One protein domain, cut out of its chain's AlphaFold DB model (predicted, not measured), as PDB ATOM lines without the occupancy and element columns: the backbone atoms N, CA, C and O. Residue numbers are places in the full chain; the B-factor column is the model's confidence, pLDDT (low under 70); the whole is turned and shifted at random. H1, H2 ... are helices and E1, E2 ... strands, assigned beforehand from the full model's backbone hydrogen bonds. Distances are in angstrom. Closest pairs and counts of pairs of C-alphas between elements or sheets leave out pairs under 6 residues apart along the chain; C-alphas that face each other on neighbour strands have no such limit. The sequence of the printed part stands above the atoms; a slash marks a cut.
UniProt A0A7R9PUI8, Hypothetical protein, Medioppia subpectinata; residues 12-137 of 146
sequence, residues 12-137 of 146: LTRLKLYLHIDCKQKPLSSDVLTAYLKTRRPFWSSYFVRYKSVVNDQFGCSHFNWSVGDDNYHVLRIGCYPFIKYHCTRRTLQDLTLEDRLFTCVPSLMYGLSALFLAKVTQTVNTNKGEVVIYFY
ATOM      1  N   LEU A  12      38.107  60.061  62.512       80.38
ATOM      2  CA  LEU A  12      37.522  58.854  61.916       80.38
ATOM      3  C   LEU A  12      36.446  58.219  62.807       80.38
ATOM      4  O   LEU A  12      35.419  57.769  62.306       80.38
ATOM      5  N   THR A  13      36.662  58.181  64.125       82.81
ATOM      6  CA  THR A  13      35.673  57.648  65.073       82.81
ATOM      7  C   THR A  13      34.452  58.559  65.144       82.81
ATOM      8  O   THR A  13      33.332  58.063  65.108       82.81
ATOM      9  N   ARG A  14      34.648  59.885  65.170       83.81
ATOM     10  CA  ARG A  14      33.557  60.871  65.118       83.81
ATOM     11  C   ARG A  14      32.728  60.721  63.848       83.81
ATOM     12  O   ARG A  14      31.508  60.682  63.939       83.81
ATOM     13  N   LEU A  15      33.381  60.571  62.696       84.00
ATOM     14  CA  LEU A  15      32.695  60.354  61.425       84.00
ATOM     15  C   LEU A  15      31.892  59.046  61.438       84.00
ATOM     16  O   LEU A  15      30.730  59.049  61.054       84.00
ATOM     17  N   LYS A  16      32.457  57.940  61.938       82.62
ATOM     18  CA  LYS A  16      31.733  56.661  62.060       82.62
ATOM     19  C   LYS A  16      30.537  56.740  63.008       82.62
ATOM     20  O   LYS A  16      29.484  56.201  62.684       82.62
ATOM     21  N   LEU A  17      30.693  57.419  64.147       79.38
ATOM     22  CA  LEU A  17      29.607  57.657  65.101       79.38
ATOM     23  C   LEU A  17      28.500  58.511  64.473       79.38
ATOM     24  O   LEU A  17      27.332  58.160  64.598       79.38
ATOM     25  N   TYR A  18      28.863  59.577  63.752       82.62
ATOM     26  CA  TYR A  18      27.922  60.426  63.019       82.62
ATOM     27  C   TYR A  18      27.166  59.643  61.936       82.62
ATOM     28  O   TYR A  18      25.943  59.709  61.850       82.62
ATOM     29  N   LEU A  19      27.882  58.819  61.168       84.81
ATOM     30  CA  LEU A  19      27.316  57.958  60.127       84.81
ATOM     31  C   LEU A  19      26.597  56.711  60.678       84.81
ATOM     32  O   LEU A  19      26.149  55.884  59.892       84.81
ATOM     33  N   HIS A  20      26.490  56.549  62.003       71.00
ATOM     34  CA  HIS A  20      25.861  55.394  62.658       71.00
ATOM     35  C   HIS A  20      26.445  54.029  62.231       71.00
ATOM     36  O   HIS A  20      25.793  52.994  62.363       71.00
ATOM     37  N   ILE A  21      27.699  54.007  61.769       69.94
ATOM     38  CA  ILE A  21      28.394  52.786  61.349       69.94
ATOM     39  C   ILE A  21      28.853  52.040  62.603       69.94
ATOM     40  O   ILE A  21      29.801  52.467  63.255       69.94
ATOM     41  N   ASP A  22      28.144  50.955  62.924       61.50
ATOM     42  CA  ASP A  22      28.371  49.839  63.867       61.50
ATOM     43  C   ASP A  22      29.569  49.890  64.853       61.50
ATOM     44  O   ASP A  22      30.329  48.939  65.050       61.50
ATOM     45  N   CYS A  23      29.762  51.028  65.518       61.16
ATOM     46  CA  CYS A  23      30.658  51.165  66.665       61.16
ATOM     47  C   CYS A  23      29.951  50.812  67.984       61.16
ATOM     48  O   CYS A  23      30.622  50.683  69.005       61.16
ATOM     49  N   LYS A  24      28.616  50.661  67.982       59.09
ATOM     50  CA  LYS A  24      27.801  50.551  69.205       59.09
ATOM     51  C   LYS A  24      28.075  49.281  70.016       59.09
ATOM     52  O   LYS A  24      27.952  49.329  71.236       59.09
ATOM     53  N   GLN A  25      28.481  48.190  69.369       75.38
ATOM     54  CA  GLN A  25      28.727  46.916  70.053       75.38
ATOM     55  C   GLN A  25      30.127  46.800  70.667       75.38
ATOM     56  O   GLN A  25      30.363  45.925  71.491       75.38
ATOM     57  N   LYS A  26      31.075  47.663  70.287       87.38
ATOM     58  CA  LYS A  26      32.459  47.538  70.755       87.38
ATOM     59  C   LYS A  26      32.654  48.269  72.089       87.38
ATOM     60  O   LYS A  26      32.147  49.386  72.248       87.38
ATOM     61  N   PRO A  27      33.400  47.686  73.041       91.50
ATOM     62  CA  PRO A  27      33.765  48.378  74.271       91.50
ATOM     63  C   PRO A  27      34.683  49.566  74.000       91.50
ATOM     64  O   PRO A  27      35.402  49.612  72.993       91.50
ATOM     65  N   LEU A  28      34.650  50.539  74.910       91.44
ATOM     66  CA  LEU A  28      35.572  51.665  74.878       91.44
ATOM     67  C   LEU A  28      36.975  51.190  75.259       91.44
ATOM     68  O   LEU A  28      37.155  50.232  76.014       91.44
ATOM     69  N   SER A  29      37.991  51.867  74.742       92.00
ATOM     70  CA  SER A  29      39.371  51.566  75.115       92.00
ATOM     71  C   SER A  29      39.649  51.870  76.594       92.00
ATOM     72  O   SER A  29      40.350  51.102  77.255       92.00
ATOM     73  N   SER A  30      39.014  52.911  77.138       92.25
ATOM     74  CA  SER A  30      38.993  53.218  78.572       92.25
ATOM     75  C   SER A  30      38.337  52.127  79.425       92.25
ATOM     76  O   SER A  30      38.847  51.815  80.503       92.25
ATOM     77  N   ASP A  31      37.250  51.512  78.945       92.38
ATOM     78  CA  ASP A  31      36.563  50.416  79.640       92.38
ATOM     79  C   ASP A  31      37.488  49.205  79.766       92.38
ATOM     80  O   ASP A  31      37.617  48.635  80.847       92.38
ATOM     81  N   VAL A  32      38.179  48.841  78.678       93.50
ATOM     82  CA  VAL A  32      39.151  47.736  78.671       93.50
ATOM     83  C   VAL A  32      40.308  48.024  79.625       93.50
ATOM     84  O   VAL A  32      40.658  47.163  80.430       93.50
ATOM     85  N   LEU A  33      40.877  49.234  79.571       93.75
ATOM     86  CA  LEU A  33      41.935  49.677  80.484       93.75
ATOM     87  C   LEU A  33      41.485  49.575  81.944       93.75
ATOM     88  O   LEU A  33      42.186  49.011  82.782       93.75
ATOM     89  N   THR A  34      40.290  50.072  82.245       93.06
ATOM     90  CA  THR A  34      39.737  50.063  83.599       93.06
ATOM     91  C   THR A  34      39.458  48.649  84.078       93.06
ATOM     92  O   THR A  34      39.834  48.305  85.193       93.06
ATOM     93  N   ALA A  35      38.828  47.810  83.256       92.69
ATOM     94  CA  ALA A  35      38.531  46.422  83.593       92.69
ATOM     95  C   ALA A  35      39.813  45.623  83.857       92.69
ATOM     96  O   ALA A  35      39.899  44.891  84.847       92.69
ATOM     97  N   TYR A  36      40.836  45.818  83.023       93.19
ATOM     98  CA  TYR A  36      42.145  45.201  83.204       93.19
ATOM     99  C   TYR A  36      42.800  45.635  84.525       93.19
ATOM    100  O   TYR A  36      43.131  44.784  85.352       93.19
ATOM    101  N   LEU A  37      42.916  46.946  84.769       92.31
ATOM    102  CA  LEU A  37      43.548  47.480  85.980       92.31
ATOM    103  C   LEU A  37      42.776  47.121  87.254       92.31
ATOM    104  O   LEU A  37      43.400  46.771  88.252       92.31
ATOM    105  N   LYS A  38      41.437  47.122  87.223       91.50
ATOM    106  CA  LYS A  38      40.599  46.688  88.357       91.50
ATOM    107  C   LYS A  38      40.836  45.224  88.713       91.50
ATOM    108  O   LYS A  38      40.916  44.893  89.890       91.50
ATOM    109  N   THR A  39      40.942  44.365  87.702       89.62
ATOM    110  CA  THR A  39      41.069  42.914  87.897       89.62
ATOM    111  C   THR A  39      42.473  42.523  88.344       89.62
ATOM    112  O   THR A  39      42.633  41.662  89.204       89.62
ATOM    113  N   ARG A  40      43.505  43.125  87.743       87.69
ATOM    114  CA  ARG A  40      44.900  42.711  87.944       87.69
ATOM    115  C   ARG A  40      45.650  43.537  88.980       87.69
ATOM    116  O   ARG A  40      46.594  43.012  89.559       87.69
ATOM    117  N   ARG A  41      45.259  44.800  89.187       89.44
ATOM    118  CA  ARG A  41      45.952  45.797  90.024       89.44
ATOM    119  C   ARG A  41      47.485  45.682  89.954       89.44
ATOM    120  O   ARG A  41      48.140  45.576  90.994       89.44
ATOM    121  N   PRO A  42      48.079  45.658  88.745       88.62
ATOM    122  CA  PRO A  42      49.511  45.438  88.617       88.62
ATOM    123  C   PRO A  42      50.277  46.630  89.197       88.62
ATOM    124  O   PRO A  42      49.766  47.750  89.227       88.62
ATOM    125  N   PHE A  43      51.510  46.415  89.653       88.25
ATOM    126  CA  PHE A  43      52.410  47.538  89.937       88.25
ATOM    127  C   PHE A  43      52.875  48.190  88.631       88.25
ATOM    128  O   PHE A  43      52.921  49.414  88.515       88.25
ATOM    129  N   TRP A  44      53.161  47.355  87.634       89.38
ATOM    130  CA  TRP A  44      53.574  47.750  86.302       89.38
ATOM    131  C   TRP A  44      53.034  46.762  85.271       89.38
ATOM    132  O   TRP A  44      53.049  45.561  85.522       89.38
ATOM    133  N   SER A  45      52.594  47.261  84.117       91.12
ATOM    134  CA  SER A  45      52.134  46.434  83.004       91.12
ATOM    135  C   SER A  45      52.372  47.107  81.655       91.12
ATOM    136  O   SER A  45      52.288  48.332  81.530       91.12
ATOM    137  N   SER A  46      52.610  46.306  80.614       90.94
ATOM    138  CA  SER A  46      52.576  46.778  79.232       90.94
ATOM    139  C   SER A  46      51.873  45.784  78.317       90.94
ATOM    140  O   SER A  46      52.293  44.637  78.188       90.94
ATOM    141  N   TYR A  47      50.825  46.249  77.642       92.50
ATOM    142  CA  TYR A  47      49.990  45.425  76.775       92.50
ATOM    143  C   TYR A  47      49.523  46.190  75.536       92.50
ATOM    144  O   TYR A  47      49.659  47.409  75.424       92.50
ATOM    145  N   PHE A  48      48.950  45.457  74.590       92.81
ATOM    146  CA  PHE A  48      48.420  45.956  73.333       92.81
ATOM    147  C   PHE A  48      46.954  45.579  73.191       92.81
ATOM    148  O   PHE A  48      46.532  44.482  73.553       92.81
ATOM    149  N   VAL A  49      46.181  46.466  72.579       93.25
ATOM    150  CA  VAL A  49      44.776  46.248  72.233       93.25
ATOM    151  C   VAL A  49      44.604  46.513  70.750       93.25
ATOM    152  O   VAL A  49      45.093  47.514  70.236       93.25
ATOM    153  N   ARG A  50      43.916  45.636  70.020       92.00
ATOM    154  CA  ARG A  50      43.683  45.873  68.588       92.00
ATOM    155  C   ARG A  50      42.661  46.987  68.387       92.00
ATOM    156  O   ARG A  50      41.563  46.906  68.933       92.00
ATOM    157  N   TYR A  51      42.940  47.928  67.483       89.44
ATOM    158  CA  TYR A  51      41.974  48.969  67.099       89.44
ATOM    159  C   TYR A  51      40.651  48.394  66.580       89.44
ATOM    160  O   TYR A  51      39.604  49.008  66.743       89.44
ATOM    161  N   LYS A  52      40.668  47.202  65.964       89.25
ATOM    162  CA  LYS A  52      39.438  46.566  65.465       89.25
ATOM    163  C   LYS A  52      38.485  46.108  66.574       89.25
ATOM    164  O   LYS A  52      37.298  45.957  66.291       89.25
ATOM    165  N   SER A  53      38.995  45.882  67.785       90.19
ATOM    166  CA  SER A  53      38.261  45.288  68.909       90.19
ATOM    167  C   SER A  53      37.659  46.320  69.863       90.19
ATOM    168  O   SER A  53      36.826  45.954  70.680       90.19
ATOM    169  N   VAL A  54      38.054  47.592  69.761       91.25
ATOM    170  CA  VAL A  54      37.632  48.655  70.686       91.25
ATOM    171  C   VAL A  54      37.285  49.942  69.950       91.25
ATOM    172  O   VAL A  54      37.771  50.199  68.846       91.25
ATOM    173  N   VAL A  55      36.474  50.787  70.579       91.00
ATOM    174  CA  VAL A  55      36.300  52.184  70.173       91.00
ATOM    175  C   VAL A  55      37.338  53.027  70.908       91.00
ATOM    176  O   VAL A  55      37.340  53.083  72.133       91.00
ATOM    177  N   ASN A  56      38.231  53.678  70.159       89.62
ATOM    178  CA  ASN A  56      39.249  54.551  70.740       89.62
ATOM    179  C   ASN A  56      38.625  55.880  71.193       89.62
ATOM    180  O   ASN A  56      38.322  56.744  70.362       89.62
ATOM    181  N   ASP A  57      38.462  56.015  72.502       90.50
ATOM    182  CA  ASP A  57      37.913  57.167  73.220       90.50
ATOM    183  C   ASP A  57      38.982  57.949  74.001       90.50
ATOM    184  O   ASP A  57      38.670  58.872  74.746       90.50
ATOM    185  N   GLN A  58      40.254  57.603  73.802       90.19
ATOM    186  CA  GLN A  58      41.420  58.263  74.396       90.19
ATOM    187  C   GLN A  58      42.309  58.876  73.298       90.19
ATOM    188  O   GLN A  58      43.539  58.879  73.379       90.19
ATOM    189  N   PHE A  59      41.704  59.342  72.200       86.88
ATOM    190  CA  PHE A  59      42.438  59.913  71.075       86.88
ATOM    191  C   PHE A  59      43.105  61.237  71.462       86.88
ATOM    192  O   PHE A  59      42.463  62.129  72.012       86.88
ATOM    193  N   GLY A  60      44.390  61.379  71.129       83.94
ATOM    194  CA  GLY A  60      45.167  62.574  71.469       83.94
ATOM    195  C   GLY A  60      45.536  62.682  72.951       83.94
ATOM    196  O   GLY A  60      45.967  63.748  73.369       83.94
ATOM    197  N   CYS A  61      45.350  61.614  73.731       86.31
ATOM    198  CA  CYS A  61      45.972  61.452  75.042       86.31
ATOM    199  C   CYS A  61      47.106  60.441  74.893       86.31
ATOM    200  O   CYS A  61      46.881  59.341  74.380       86.31
ATOM    201  N   SER A  62      48.301  60.798  75.334       88.31
ATOM    202  CA  SER A  62      49.488  59.951  75.262       88.31
ATOM    203  C   SER A  62      50.074  59.665  76.631       88.31
ATOM    204  O   SER A  62      50.535  58.551  76.827       88.31
ATOM    205  N   HIS A  63      50.011  60.585  77.593       89.88
ATOM    206  CA  HIS A  63      50.442  60.329  78.966       89.88
ATOM    207  C   HIS A  63      49.498  60.986  79.974       89.88
ATOM    208  O   HIS A  63      49.374  62.204  80.025       89.88
ATOM    209  N   PHE A  64      48.794  60.186  80.771       91.31
ATOM    210  CA  PHE A  64      47.770  60.700  81.681       91.31
ATOM    211  C   PHE A  64      47.642  59.868  82.955       91.31
ATOM    212  O   PHE A  64      48.065  58.714  83.016       91.31
ATOM    213  N   ASN A  65      47.030  60.470  83.976       91.31
ATOM    214  CA  ASN A  65      46.652  59.774  85.201       91.31
ATOM    215  C   ASN A  65      45.345  59.007  84.988       91.31
ATOM    216  O   ASN A  65      44.413  59.513  84.362       91.31
ATOM    217  N   TRP A  66      45.272  57.799  85.536       93.06
ATOM    218  CA  TRP A  66      44.101  56.939  85.487       93.06
ATOM    219  C   TRP A  66      43.812  56.373  86.874       93.06
ATOM    220  O   TRP A  66      44.499  55.464  87.346       93.06
ATOM    221  N   SER A  67      42.793  56.920  87.530       91.50
ATOM    222  CA  SER A  67      42.374  56.484  88.862       91.50
ATOM    223  C   SER A  67      41.468  55.258  88.777       91.50
ATOM    224  O   SER A  67      40.476  55.249  88.047       91.50
ATOM    225  N   VAL A  68      41.791  54.220  89.546       89.94
ATOM    226  CA  VAL A  68      41.048  52.958  89.593       89.94
ATOM    227  C   VAL A  68      40.847  52.542  91.048       89.94
ATOM    228  O   VAL A  68      41.728  51.946  91.667       89.94
ATOM    229  N   GLY A  69      39.662  52.834  91.590       87.06
ATOM    230  CA  GLY A  69      39.411  52.672  93.025       87.06
ATOM    231  C   GLY A  69      40.311  53.620  93.819       87.06
ATOM    232  O   GLY A  69      40.326  54.814  93.531       87.06
ATOM    233  N   ASP A  70      41.082  53.068  94.755       88.19
ATOM    234  CA  ASP A  70      42.018  53.826  95.601       88.19
ATOM    235  C   ASP A  70      43.418  53.998  94.979       88.19
ATOM    236  O   ASP A  70      44.241  54.750  95.500       88.19
ATOM    237  N   ASP A  71      43.709  53.303  93.872       90.62
ATOM    238  CA  ASP A  71      45.006  53.370  93.194       90.62
ATOM    239  C   ASP A  71      44.983  54.378  92.036       90.62
ATOM    240  O   ASP A  71      43.991  54.508  91.314       90.62
ATOM    241  N   ASN A  72      46.119  55.036  91.794       92.88
ATOM    242  CA  ASN A  72      46.351  55.833  90.589       92.88
ATOM    243  C   ASN A  72      47.430  55.199  89.705       92.88
ATOM    244  O   ASN A  72      48.441  54.672  90.182       92.88
ATOM    245  N   TYR A  73      47.213  55.285  88.397       92.31
ATOM    246  CA  TYR A  73      48.115  54.776  87.380       92.31
ATOM    247  C   TYR A  73      48.570  55.897  86.456       92.31
ATOM    248  O   TYR A  73      47.756  56.639  85.917       92.31
ATOM    249  N   HIS A  74      49.872  55.981  86.213       93.69
ATOM    250  CA  HIS A  74      50.409  56.719  85.075       93.69
ATOM    251  C   HIS A  74      50.285  55.824  83.848       93.69
ATOM    252  O   HIS A  74      50.838  54.719  83.814       93.69
ATOM    253  N   VAL A  75      49.506  56.275  82.871       92.56
ATOM    254  CA  VAL A  75      49.211  55.535  81.646       92.56
ATOM    255  C   VAL A  75      49.865  56.242  80.477       92.56
ATOM    256  O   VAL A  75      49.411  57.301  80.045       92.56
ATOM    257  N   LEU A  76      50.911  55.620  79.939       91.81
ATOM    258  CA  LEU A  76      51.518  56.001  78.674       91.81
ATOM    259  C   LEU A  76      50.864  55.178  77.556       91.81
ATOM    260  O   LEU A  76      51.019  53.956  77.465       91.81
ATOM    261  N   ARG A  77      50.096  55.858  76.712       90.81
ATOM    262  CA  ARG A  77      49.323  55.304  75.606       90.81
ATOM    263  C   ARG A  77      49.950  55.713  74.282       90.81
ATOM    264  O   ARG A  77      50.128  56.891  73.992       90.81
ATOM    265  N   ILE A  78      50.216  54.732  73.430       88.88
ATOM    266  CA  ILE A  78      50.830  54.949  72.121       88.88
ATOM    267  C   ILE A  78      49.933  54.350  71.037       88.88
ATOM    268  O   ILE A  78      49.623  53.155  71.035       88.88
ATOM    269  N   GLY A  79      49.506  55.187  70.092       87.00
ATOM    270  CA  GLY A  79      48.744  54.742  68.930       87.00
ATOM    271  C   GLY A  79      49.663  54.146  67.866       87.00
ATOM    272  O   GLY A  79      50.262  54.893  67.105       87.00
ATOM    273  N   CYS A  80      49.727  52.819  67.771       87.12
ATOM    274  CA  CYS A  80      50.669  52.099  66.915       87.12
ATOM    275  C   CYS A  80      49.930  51.087  66.020       87.12
ATOM    276  O   CYS A  80      49.821  49.904  66.334       87.12
ATOM    277  N   TYR A  81      49.360  51.562  64.906       85.31
ATOM    278  CA  TYR A  81      48.478  50.753  64.051       85.31
ATOM    279  C   TYR A  81      49.121  49.402  63.653       85.31
ATOM    280  O   TYR A  81      50.270  49.406  63.215       85.31
ATOM    281  N   PRO A  82      48.413  48.256  63.789       89.69
ATOM    282  CA  PRO A  82      46.975  48.093  64.063       89.69
ATOM    283  C   PRO A  82      46.583  47.994  65.553       89.69
ATOM    284  O   PRO A  82      45.446  47.624  65.872       89.69
ATOM    285  N   PHE A  83      47.482  48.351  66.470       90.56
ATOM    286  CA  PHE A  83      47.281  48.275  67.915       90.56
ATOM    287  C   PHE A  83      47.281  49.647  68.612       90.56
ATOM    288  O   PHE A  83      47.766  50.661  68.114       90.56
ATOM    289  N   ILE A  84      46.739  49.667  69.820       91.62
ATOM    290  CA  ILE A  84      46.969  50.689  70.832       91.62
ATOM    291  C   ILE A  84      47.841  50.027  71.886       91.62
ATOM    292  O   ILE A  84      47.457  48.991  72.430       91.62
ATOM    293  N   LYS A  85      49.005  50.602  72.161       91.62
ATOM    294  CA  LYS A  85      49.858  50.152  73.253       91.62
ATOM    295  C   LYS A  85      49.513  50.925  74.511       91.62
ATOM    296  O   LYS A  85      49.400  52.149  74.467       91.62
ATOM    297  N   TYR A  86      49.442  50.200  75.613       92.81
ATOM    298  CA  TYR A  86      49.356  50.733  76.956       92.81
ATOM    299  C   TYR A  86      50.598  50.343  77.745       92.81
ATOM    300  O   TYR A  86      51.131  49.233  77.635       92.81
ATOM    301  N   HIS A  87      51.062  51.288  78.540       92.06
ATOM    302  CA  HIS A  87      52.071  51.086  79.553       92.06
ATOM    303  C   HIS A  87      51.562  51.753  80.825       92.06
ATOM    304  O   HIS A  87      51.356  52.964  80.858       92.06
ATOM    305  N   CYS A  88      51.288  50.946  81.837       92.75
ATOM    306  CA  CYS A  88      50.625  51.361  83.060       92.75
ATOM    307  C   CYS A  88      51.590  51.162  84.222       92.75
ATOM    308  O   CYS A  88      52.066  50.052  84.436       92.75
ATOM    309  N   THR A  89      51.850  52.216  84.989       91.75
ATOM    310  CA  THR A  89      52.653  52.138  86.216       91.75
ATOM    311  C   THR A  89      51.864  52.723  87.373       91.75
ATOM    312  O   THR A  89      51.366  53.843  87.271       91.75
ATOM    313  N   ARG A  90      51.749  51.990  88.478       91.31
ATOM    314  CA  ARG A  90      51.062  52.471  89.678       91.31
ATOM    315  C   ARG A  90      51.911  53.537  90.365       91.31
ATOM    316  O   ARG A  90      53.016  53.240  90.817       91.31
ATOM    317  N   ARG A  91      51.405  54.768  90.439       89.94
ATOM    318  CA  ARG A  91      52.101  55.932  91.014       89.94
ATOM    319  C   ARG A  91      51.118  56.945  91.582       89.94
ATOM    320  O   ARG A  91      49.954  56.987  91.197       89.94
ATOM    321  N   THR A  92      51.605  57.798  92.475       90.25
ATOM    322  CA  THR A  92      50.839  58.937  92.991       90.25
ATOM    323  C   THR A  92      50.461  59.907  91.871       90.25
ATOM    324  O   THR A  92      51.112  59.962  90.827       90.25
ATOM    325  N   LEU A  93      49.392  60.673  92.084       88.50
ATOM    326  CA  LEU A  93      48.954  61.698  91.139       88.50
ATOM    327  C   LEU A  93      50.075  62.714  90.890       88.50
ATOM    328  O   LEU A  93      50.697  63.202  91.832       88.50
ATOM    329  N   GLN A  94      50.310  63.029  89.619       87.25
ATOM    330  CA  GLN A  94      51.328  63.986  89.186       87.25
ATOM    331  C   GLN A  94      50.813  64.796  87.997       87.25
ATOM    332  O   GLN A  94      49.996  64.300  87.222       87.25
ATOM    333  N   ASP A  95      51.282  66.032  87.829       86.88
ATOM    334  CA  ASP A  95      51.017  66.776  86.598       86.88
ATOM    335  C   ASP A  95      51.838  66.190  85.439       86.88
ATOM    336  O   ASP A  95      53.067  66.231  85.450       86.88
ATOM    337  N   LEU A  96      51.138  65.620  84.456       84.88
ATOM    338  CA  LEU A  96      51.710  64.982  83.266       84.88
ATOM    339  C   LEU A  96      51.448  65.805  81.993       84.88
ATOM    340  O   LEU A  96      51.688  65.328  80.887       84.88
ATOM    341  N   THR A  97      50.958  67.044  82.115       83.88
ATOM    342  CA  THR A  97      50.477  67.841  80.970       83.88
ATOM    343  C   THR A  97      51.570  68.125  79.936       83.88
ATOM    344  O   THR A  97      51.310  68.109  78.732       83.88
ATOM    345  N   LEU A  98      52.801  68.389  80.386       80.31
ATOM    346  CA  LEU A  98      53.938  68.624  79.490       80.31
ATOM    347  C   LEU A  98      54.341  67.344  78.752       80.31
ATOM    348  O   LEU A  98      54.532  67.365  77.537       80.31
ATOM    349  N   GLU A  99      54.413  66.231  79.475       80.50
ATOM    350  CA  GLU A  99      54.763  64.926  78.916       80.50
ATOM    351  C   GLU A  99      53.712  64.445  77.909       80.50
ATOM    352  O   GLU A  99      54.064  63.992  76.821       80.50
ATOM    353  N   ASP A 100      52.423  64.622  78.213       83.06
ATOM    354  CA  ASP A 100      51.311  64.291  77.318       83.06
ATOM    355  C   ASP A 100      51.439  64.993  75.961       83.06
ATOM    356  O   ASP A 100      51.301  64.368  74.904       83.06
ATOM    357  N   ARG A 101      51.760  66.293  75.979       81.25
ATOM    358  CA  ARG A 101      51.945  67.093  74.761       81.25
ATOM    359  C   ARG A 101      53.144  66.623  73.950       81.25
ATOM    360  O   ARG A 101      53.033  66.509  72.732       81.25
ATOM    361  N   LEU A 102      54.264  66.327  74.609       81.50
ATOM    362  CA  LEU A 102      55.473  65.848  73.941       81.50
ATOM    363  C   LEU A 102      55.244  64.478  73.293       81.50
ATOM    364  O   LEU A 102      55.537  64.302  72.111       81.50
ATOM    365  N   PHE A 103      54.666  63.525  74.025       80.81
ATOM    366  CA  PHE A 103      54.455  62.167  73.523       80.81
ATOM    367  C   PHE A 103      53.367  62.075  72.450       80.81
ATOM    368  O   PHE A 103      53.455  61.222  71.569       80.81
ATOM    369  N   THR A 104      52.383  62.979  72.455       77.81
ATOM    370  CA  THR A 104      51.345  63.028  71.410       77.81
ATOM    371  C   THR A 104      51.910  63.340  70.026       77.81
ATOM    372  O   THR A 104      51.368  62.871  69.025       77.81
ATOM    373  N   CYS A 105      53.030  64.059  69.954       70.81
ATOM    374  CA  CYS A 105      53.694  64.394  68.698       70.81
ATOM    375  C   CYS A 105      54.615  63.287  68.159       70.81
ATOM    376  O   CYS A 105      55.188  63.466  67.088       70.81
ATOM    377  N   VAL A 106      54.778  62.156  68.859       69.44
ATOM    378  CA  VAL A 106      55.684  61.075  68.441       69.44
ATOM    379  C   VAL A 106      54.924  60.037  67.596       69.44
ATOM    380  O   VAL A 106      54.173  59.218  68.142       69.44
ATOM    381  N   PRO A 107      55.104  60.006  66.260       62.06
ATOM    382  CA  PRO A 107      54.530  58.955  65.429       62.06
ATOM    383  C   PRO A 107      55.225  57.618  65.718       62.06
ATOM    384  O   PRO A 107      56.447  57.529  65.777       62.06
ATOM    385  N   SER A 108      54.447  56.547  65.873       69.12
ATOM    386  CA  SER A 108      54.953  55.232  66.303       69.12
ATOM    387  C   SER A 108      54.521  54.090  65.378       69.12
ATOM    388  O   SER A 108      54.331  52.953  65.810       69.12
ATOM    389  N   LEU A 109      54.383  54.372  64.077       67.44
ATOM    390  CA  LEU A 109      53.941  53.383  63.083       67.44
ATOM    391  C   LEU A 109      54.836  52.127  63.074       67.44
ATOM    392  O   LEU A 109      54.327  51.008  63.104       67.44
ATOM    393  N   MET A 110      56.161  52.310  63.131       70.44
ATOM    394  CA  MET A 110      57.131  51.205  63.197       70.44
ATOM    395  C   MET A 110      56.923  50.314  64.424       70.44
ATOM    396  O   MET A 110      57.053  49.097  64.340       70.44
ATOM    397  N   TYR A 111      56.519  50.907  65.548       74.94
ATOM    398  CA  TYR A 111      56.262  50.175  66.782       74.94
ATOM    399  C   TYR A 111      55.069  49.216  66.645       74.94
ATOM    400  O   TYR A 111      55.079  48.117  67.195       74.94
ATOM    401  N   GLY A 112      54.051  49.618  65.879       75.88
ATOM    402  CA  GLY A 112      52.857  48.808  65.623       75.88
ATOM    403  C   GLY A 112      53.143  47.615  64.715       75.88
ATOM    404  O   GLY A 112      52.637  46.519  64.953       75.88
ATOM    405  N   LEU A 113      54.012  47.810  63.719       78.44
ATOM    406  CA  LEU A 113      54.498  46.742  62.846       78.44
ATOM    407  C   LEU A 113      55.319  45.711  63.623       78.44
ATOM    408  O   LEU A 113      55.057  44.517  63.501       78.44
ATOM    409  N   SER A 114      56.242  46.145  64.486       79.12
ATOM    410  CA  SER A 114      56.981  45.232  65.370       79.12
ATOM    411  C   SER A 114      56.045  44.448  66.296       79.12
ATOM    412  O   SER A 114      56.263  43.258  66.533       79.12
ATOM    413  N   ALA A 115      54.960  45.079  66.761       79.62
ATOM    414  CA  ALA A 115      53.994  44.435  67.641       79.62
ATOM    415  C   ALA A 115      53.285  43.234  66.998       79.62
ATOM    416  O   ALA A 115      52.972  42.274  67.699       79.62
ATOM    417  N   LEU A 116      53.092  43.237  65.673       79.88
ATOM    418  CA  LEU A 116      52.492  42.106  64.955       79.88
ATOM    419  C   LEU A 116      53.307  40.814  65.082       79.88
ATOM    420  O   LEU A 116      52.718  39.737  65.122       79.88
ATOM    421  N   PHE A 117      54.634  40.914  65.156       79.00
ATOM    422  CA  PHE A 117      55.525  39.750  65.213       79.00
ATOM    423  C   PHE A 117      55.838  39.305  66.645       79.00
ATOM    424  O   PHE A 117      56.072  38.122  66.900       79.00
ATOM    425  N   LEU A 118      55.851  40.254  67.581       79.81
ATOM    426  CA  LEU A 118      56.353  40.039  68.934       79.81
ATOM    427  C   LEU A 118      55.236  39.787  69.962       79.81
ATOM    428  O   LEU A 118      55.477  39.112  70.960       79.81
ATOM    429  N   ALA A 119      54.020  40.303  69.755       79.31
ATOM    430  CA  ALA A 119      52.942  40.210  70.742       79.31
ATOM    431  C   ALA A 119      52.233  38.843  70.674       79.31
ATOM    432  O   ALA A 119      51.200  38.688  70.019       79.31
ATOM    433  N   LYS A 120      52.821  37.831  71.324       79.25
ATOM    434  CA  LYS A 120      52.368  36.427  71.260       79.25
ATOM    435  C   LYS A 120      51.478  36.005  72.423       79.25
ATOM    436  O   LYS A 120      50.637  35.128  72.254       79.25
ATOM    437  N   VAL A 121      51.659  36.595  73.602       84.69
ATOM    438  CA  VAL A 121      50.906  36.204  74.799       84.69
ATOM    439  C   VAL A 121      49.568  36.929  74.790       84.69
ATOM    440  O   VAL A 121      49.530  38.149  74.676       84.69
ATOM    441  N   THR A 122      48.464  36.199  74.914       89.06
ATOM    442  CA  THR A 122      47.115  36.776  74.894       89.06
ATOM    443  C   THR A 122      46.413  36.604  76.227       89.06
ATOM    444  O   THR A 122      46.528  35.561  76.866       89.06
ATOM    445  N   GLN A 123      45.625  37.600  76.609       88.56
ATOM    446  CA  GLN A 123      44.734  37.532  77.758       88.56
ATOM    447  C   GLN A 123      43.376  38.110  77.382       88.56
ATOM    448  O   GLN A 123      43.299  39.114  76.679       88.56
ATOM    449  N   THR A 124      42.309  37.491  77.865       90.62
ATOM    450  CA  THR A 124      40.952  38.001  77.683       90.62
ATOM    451  C   THR A 124      40.577  38.891  78.862       90.62
ATOM    452  O   THR A 124      40.779  38.518  80.019       90.62
ATOM    453  N   VAL A 125      40.057  40.079  78.565       90.50
ATOM    454  CA  VAL A 125      39.518  41.030  79.538       90.50
ATOM    455  C   VAL A 125      38.016  41.133  79.322       90.50
ATOM    456  O   VAL A 125      37.558  41.432  78.217       90.50
ATOM    457  N   ASN A 126      37.260  40.922  80.394       90.56
ATOM    458  CA  ASN A 126      35.807  41.002  80.363       90.56
ATOM    459  C   ASN A 126      35.382  42.455  80.573       90.56
ATOM    460  O   ASN A 126      35.702  43.063  81.595       90.56
ATOM    461  N   THR A 127      34.673  43.017  79.597       88.94
ATOM    462  CA  THR A 127      34.072  44.351  79.689       88.94
ATOM    463  C   THR A 127      32.553  44.252  79.670       88.94
ATOM    464  O   THR A 127      31.991  43.246  79.239       88.94
ATOM    465  N   ASN A 128      31.872  45.333  80.049       82.38
ATOM    466  CA  ASN A 128      30.406  45.398  80.040       82.38
ATOM    467  C   ASN A 128      29.786  45.173  78.648       82.38
ATOM    468  O   ASN A 128      28.608  44.847  78.554       82.38
ATOM    469  N   LYS A 129      30.558  45.365  77.567       83.75
ATOM    470  CA  LYS A 129      30.107  45.196  76.175       83.75
ATOM    471  C   LYS A 129      30.699  43.959  75.488       83.75
ATOM    472  O   LYS A 129      30.558  43.820  74.279       83.75
ATOM    473  N   GLY A 130      31.367  43.080  76.235       85.94
ATOM    474  CA  GLY A 130      31.913  41.822  75.725       85.94
ATOM    475  C   GLY A 130      33.379  41.587  76.076       85.94
ATOM    476  O   GLY A 130      34.026  42.367  76.778       85.94
ATOM    477  N   GLU A 131      33.905  40.477  75.578       90.44
ATOM    478  CA  GLU A 131      35.277  40.053  75.827       90.44
ATOM    479  C   GLU A 131      36.251  40.684  74.827       90.44
ATOM    480  O   GLU A 131      36.035  40.670  73.612       90.44
ATOM    481  N   VAL A 132      37.356  41.229  75.334       92.62
ATOM    482  CA  VAL A 132      38.419  41.815  74.513       92.62
ATOM    483  C   VAL A 132      39.725  41.103  74.785       92.62
ATOM    484  O   VAL A 132      40.193  41.037  75.917       92.62
ATOM    485  N   VAL A 133      40.358  40.624  73.718       92.62
ATOM    486  CA  VAL A 133      41.697  40.048  73.807       92.62
ATOM    487  C   VAL A 133      42.733  41.167  73.792       92.62
ATOM    488  O   VAL A 133      42.806  41.940  72.831       92.62
ATOM    489  N   ILE A 134      43.551  41.211  74.837       92.81
ATOM    490  CA  ILE A 134      44.756  42.028  74.940       92.81
ATOM    491  C   ILE A 134      45.999  41.159  74.698       92.81
ATOM    492  O   ILE A 134      45.980  39.949  74.933       92.81
ATOM    493  N   TYR A 135      47.068  41.768  74.191       92.12
ATOM    494  CA  TYR A 135      48.302  41.088  73.787       92.12
ATOM    495  C   TYR A 135      49.476  41.616  74.601       92.12
ATOM    496  O   TYR A 135      49.571  42.814  74.840       92.12
ATOM    497  N   PHE A 136      50.402  40.745  74.961       89.44
ATOM    498  CA  PHE A 136      51.631  41.079  75.663       89.44
ATOM    499  C   PHE A 136      52.832  40.581  74.859       89.44
ATOM    500  O   PHE A 136      52.748  39.574  74.147       89.44
ATOM    501  N   TYR A 137      53.954  41.290  74.987       83.44
ATOM    502  CA  TYR A 137      55.242  40.798  74.492       83.44
ATOM    503  C   TYR A 137      55.765  39.657  75.351       83.44
ATOM    504  O   TYR A 137      56.121  38.602  74.834       83.44
TER     505      TYR A 137
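This is residues 12 to 137 of the 146 residues of the protein "Hypothetical protein" of Medioppia subpectinata (UniProt A0A7R9PUI8). A sheet of six strands, curled like part of a barrel, wraps round the helix H2. H4 crosses the strands on the sheet's other face; H3 packs on the edge strand E2, beside the strands and over none of them; residues 15 to 20, of which 15 to 18 belong to H1, stick out from the rest. The 126 printed residues hold four named helices and six named strands, in the order H1 H2 E1 E2 E3 E4 H3 H4 E5 E6. The sheet runs E2 E3 E4 E1 E6 E5, antiparallel throughout, and the class is mixed, helices and strands. The whole is compact, with a radius of gyration of the C-alphas of 14.3 A, and spans 40 by 32 by 31 A.

Start at H1, residues 12 to 18, which is not on the sheet. Go on to H2, residues 29 to 40, which is on the sheet, and the sheet curls round it. Look next at E1, residues 44 to 50, E2, residues 63 to 68, E3, residues 71 to 80, and E4, residues 83 to 90. E2, E3 and E4 form a meander, each strand the antiparallel neighbour of the one before, and with E1, the antiparallel neighbour of E4, they make a Greek key. In the hairpin of E2 and E3, N 66 and O 73 are 2.8 A apart, within hydrogen-bond range; in the hairpin of E3 and E4, N 78 and O 85 are 2.9 A apart. Between E4 and E1, at 161 degrees, look at N 47 and O 86, 3.0 A apart. The closest C-alphas of H2 and E2 are those of Lys 38 and Val 68, 6.4 A apart. H3, residues 97 to 104, is on the sheet at a height of 6.3 A, over none of its strands; its closest C-alpha to E2 is that of Asp 100, 4.4 A from that of His 63. H4, residues 109 to 118, is on the sheet at a height of 8.2 A and lies over E4, only just not over E3 as well, on which 2 of its C-alphas fall; it runs across the strands, at 83 degrees to E4 on the local plane. The closest C-alphas of H4 and E3 are those of Gly 112 and Cys 80, 4.2 A apart. With H2 on one face of the sheet and H4 on the other, there are three layers, helices on both faces of a sheet. Last come E5, residues 121 to 127, and E6, residues 130 to 136, a hairpin with N 125 and O 132 2.8 A apart. E6 is beside E1 at 119 degrees, with N 48 and O 135 2.7 A apart. The closest C-alphas of H2 and E5 are those of Tyr 36 and Val 125, 6.1 A apart. In H1, H2 and H3 every O i to N i+4 pair is within hydrogen-bond range; in H4, 5 of 6 are.

Find C-alpha 12 at (37.522, 58.854, 61.916), where H1 begins; it is 9.8 A long. H2 measures 16.5 A, E1 20.4 A and E2 16.0 A. Find C-alpha 71 at (45.006, 53.370, 93.194); from there E3, the longest strand, runs 26.9 A to C-alpha 80. E4 is 22.5 A long, H3 10.7 A, H4 14.8 A and E5 19.3 A. E6, 19.7 A long, ends at C-alpha 136, (51.631, 41.079, 75.663).

The two C-alphas farthest apart are those of Leu 19 and Thr 92, at 40.4 A. The printed part has no cut. The link from E1 to E2, residues 51 to 62, is long. Look for low confidence at residues 21 to 24 and 106 to 109, with pLDDT under 70; the mean of the printed part is 85.9.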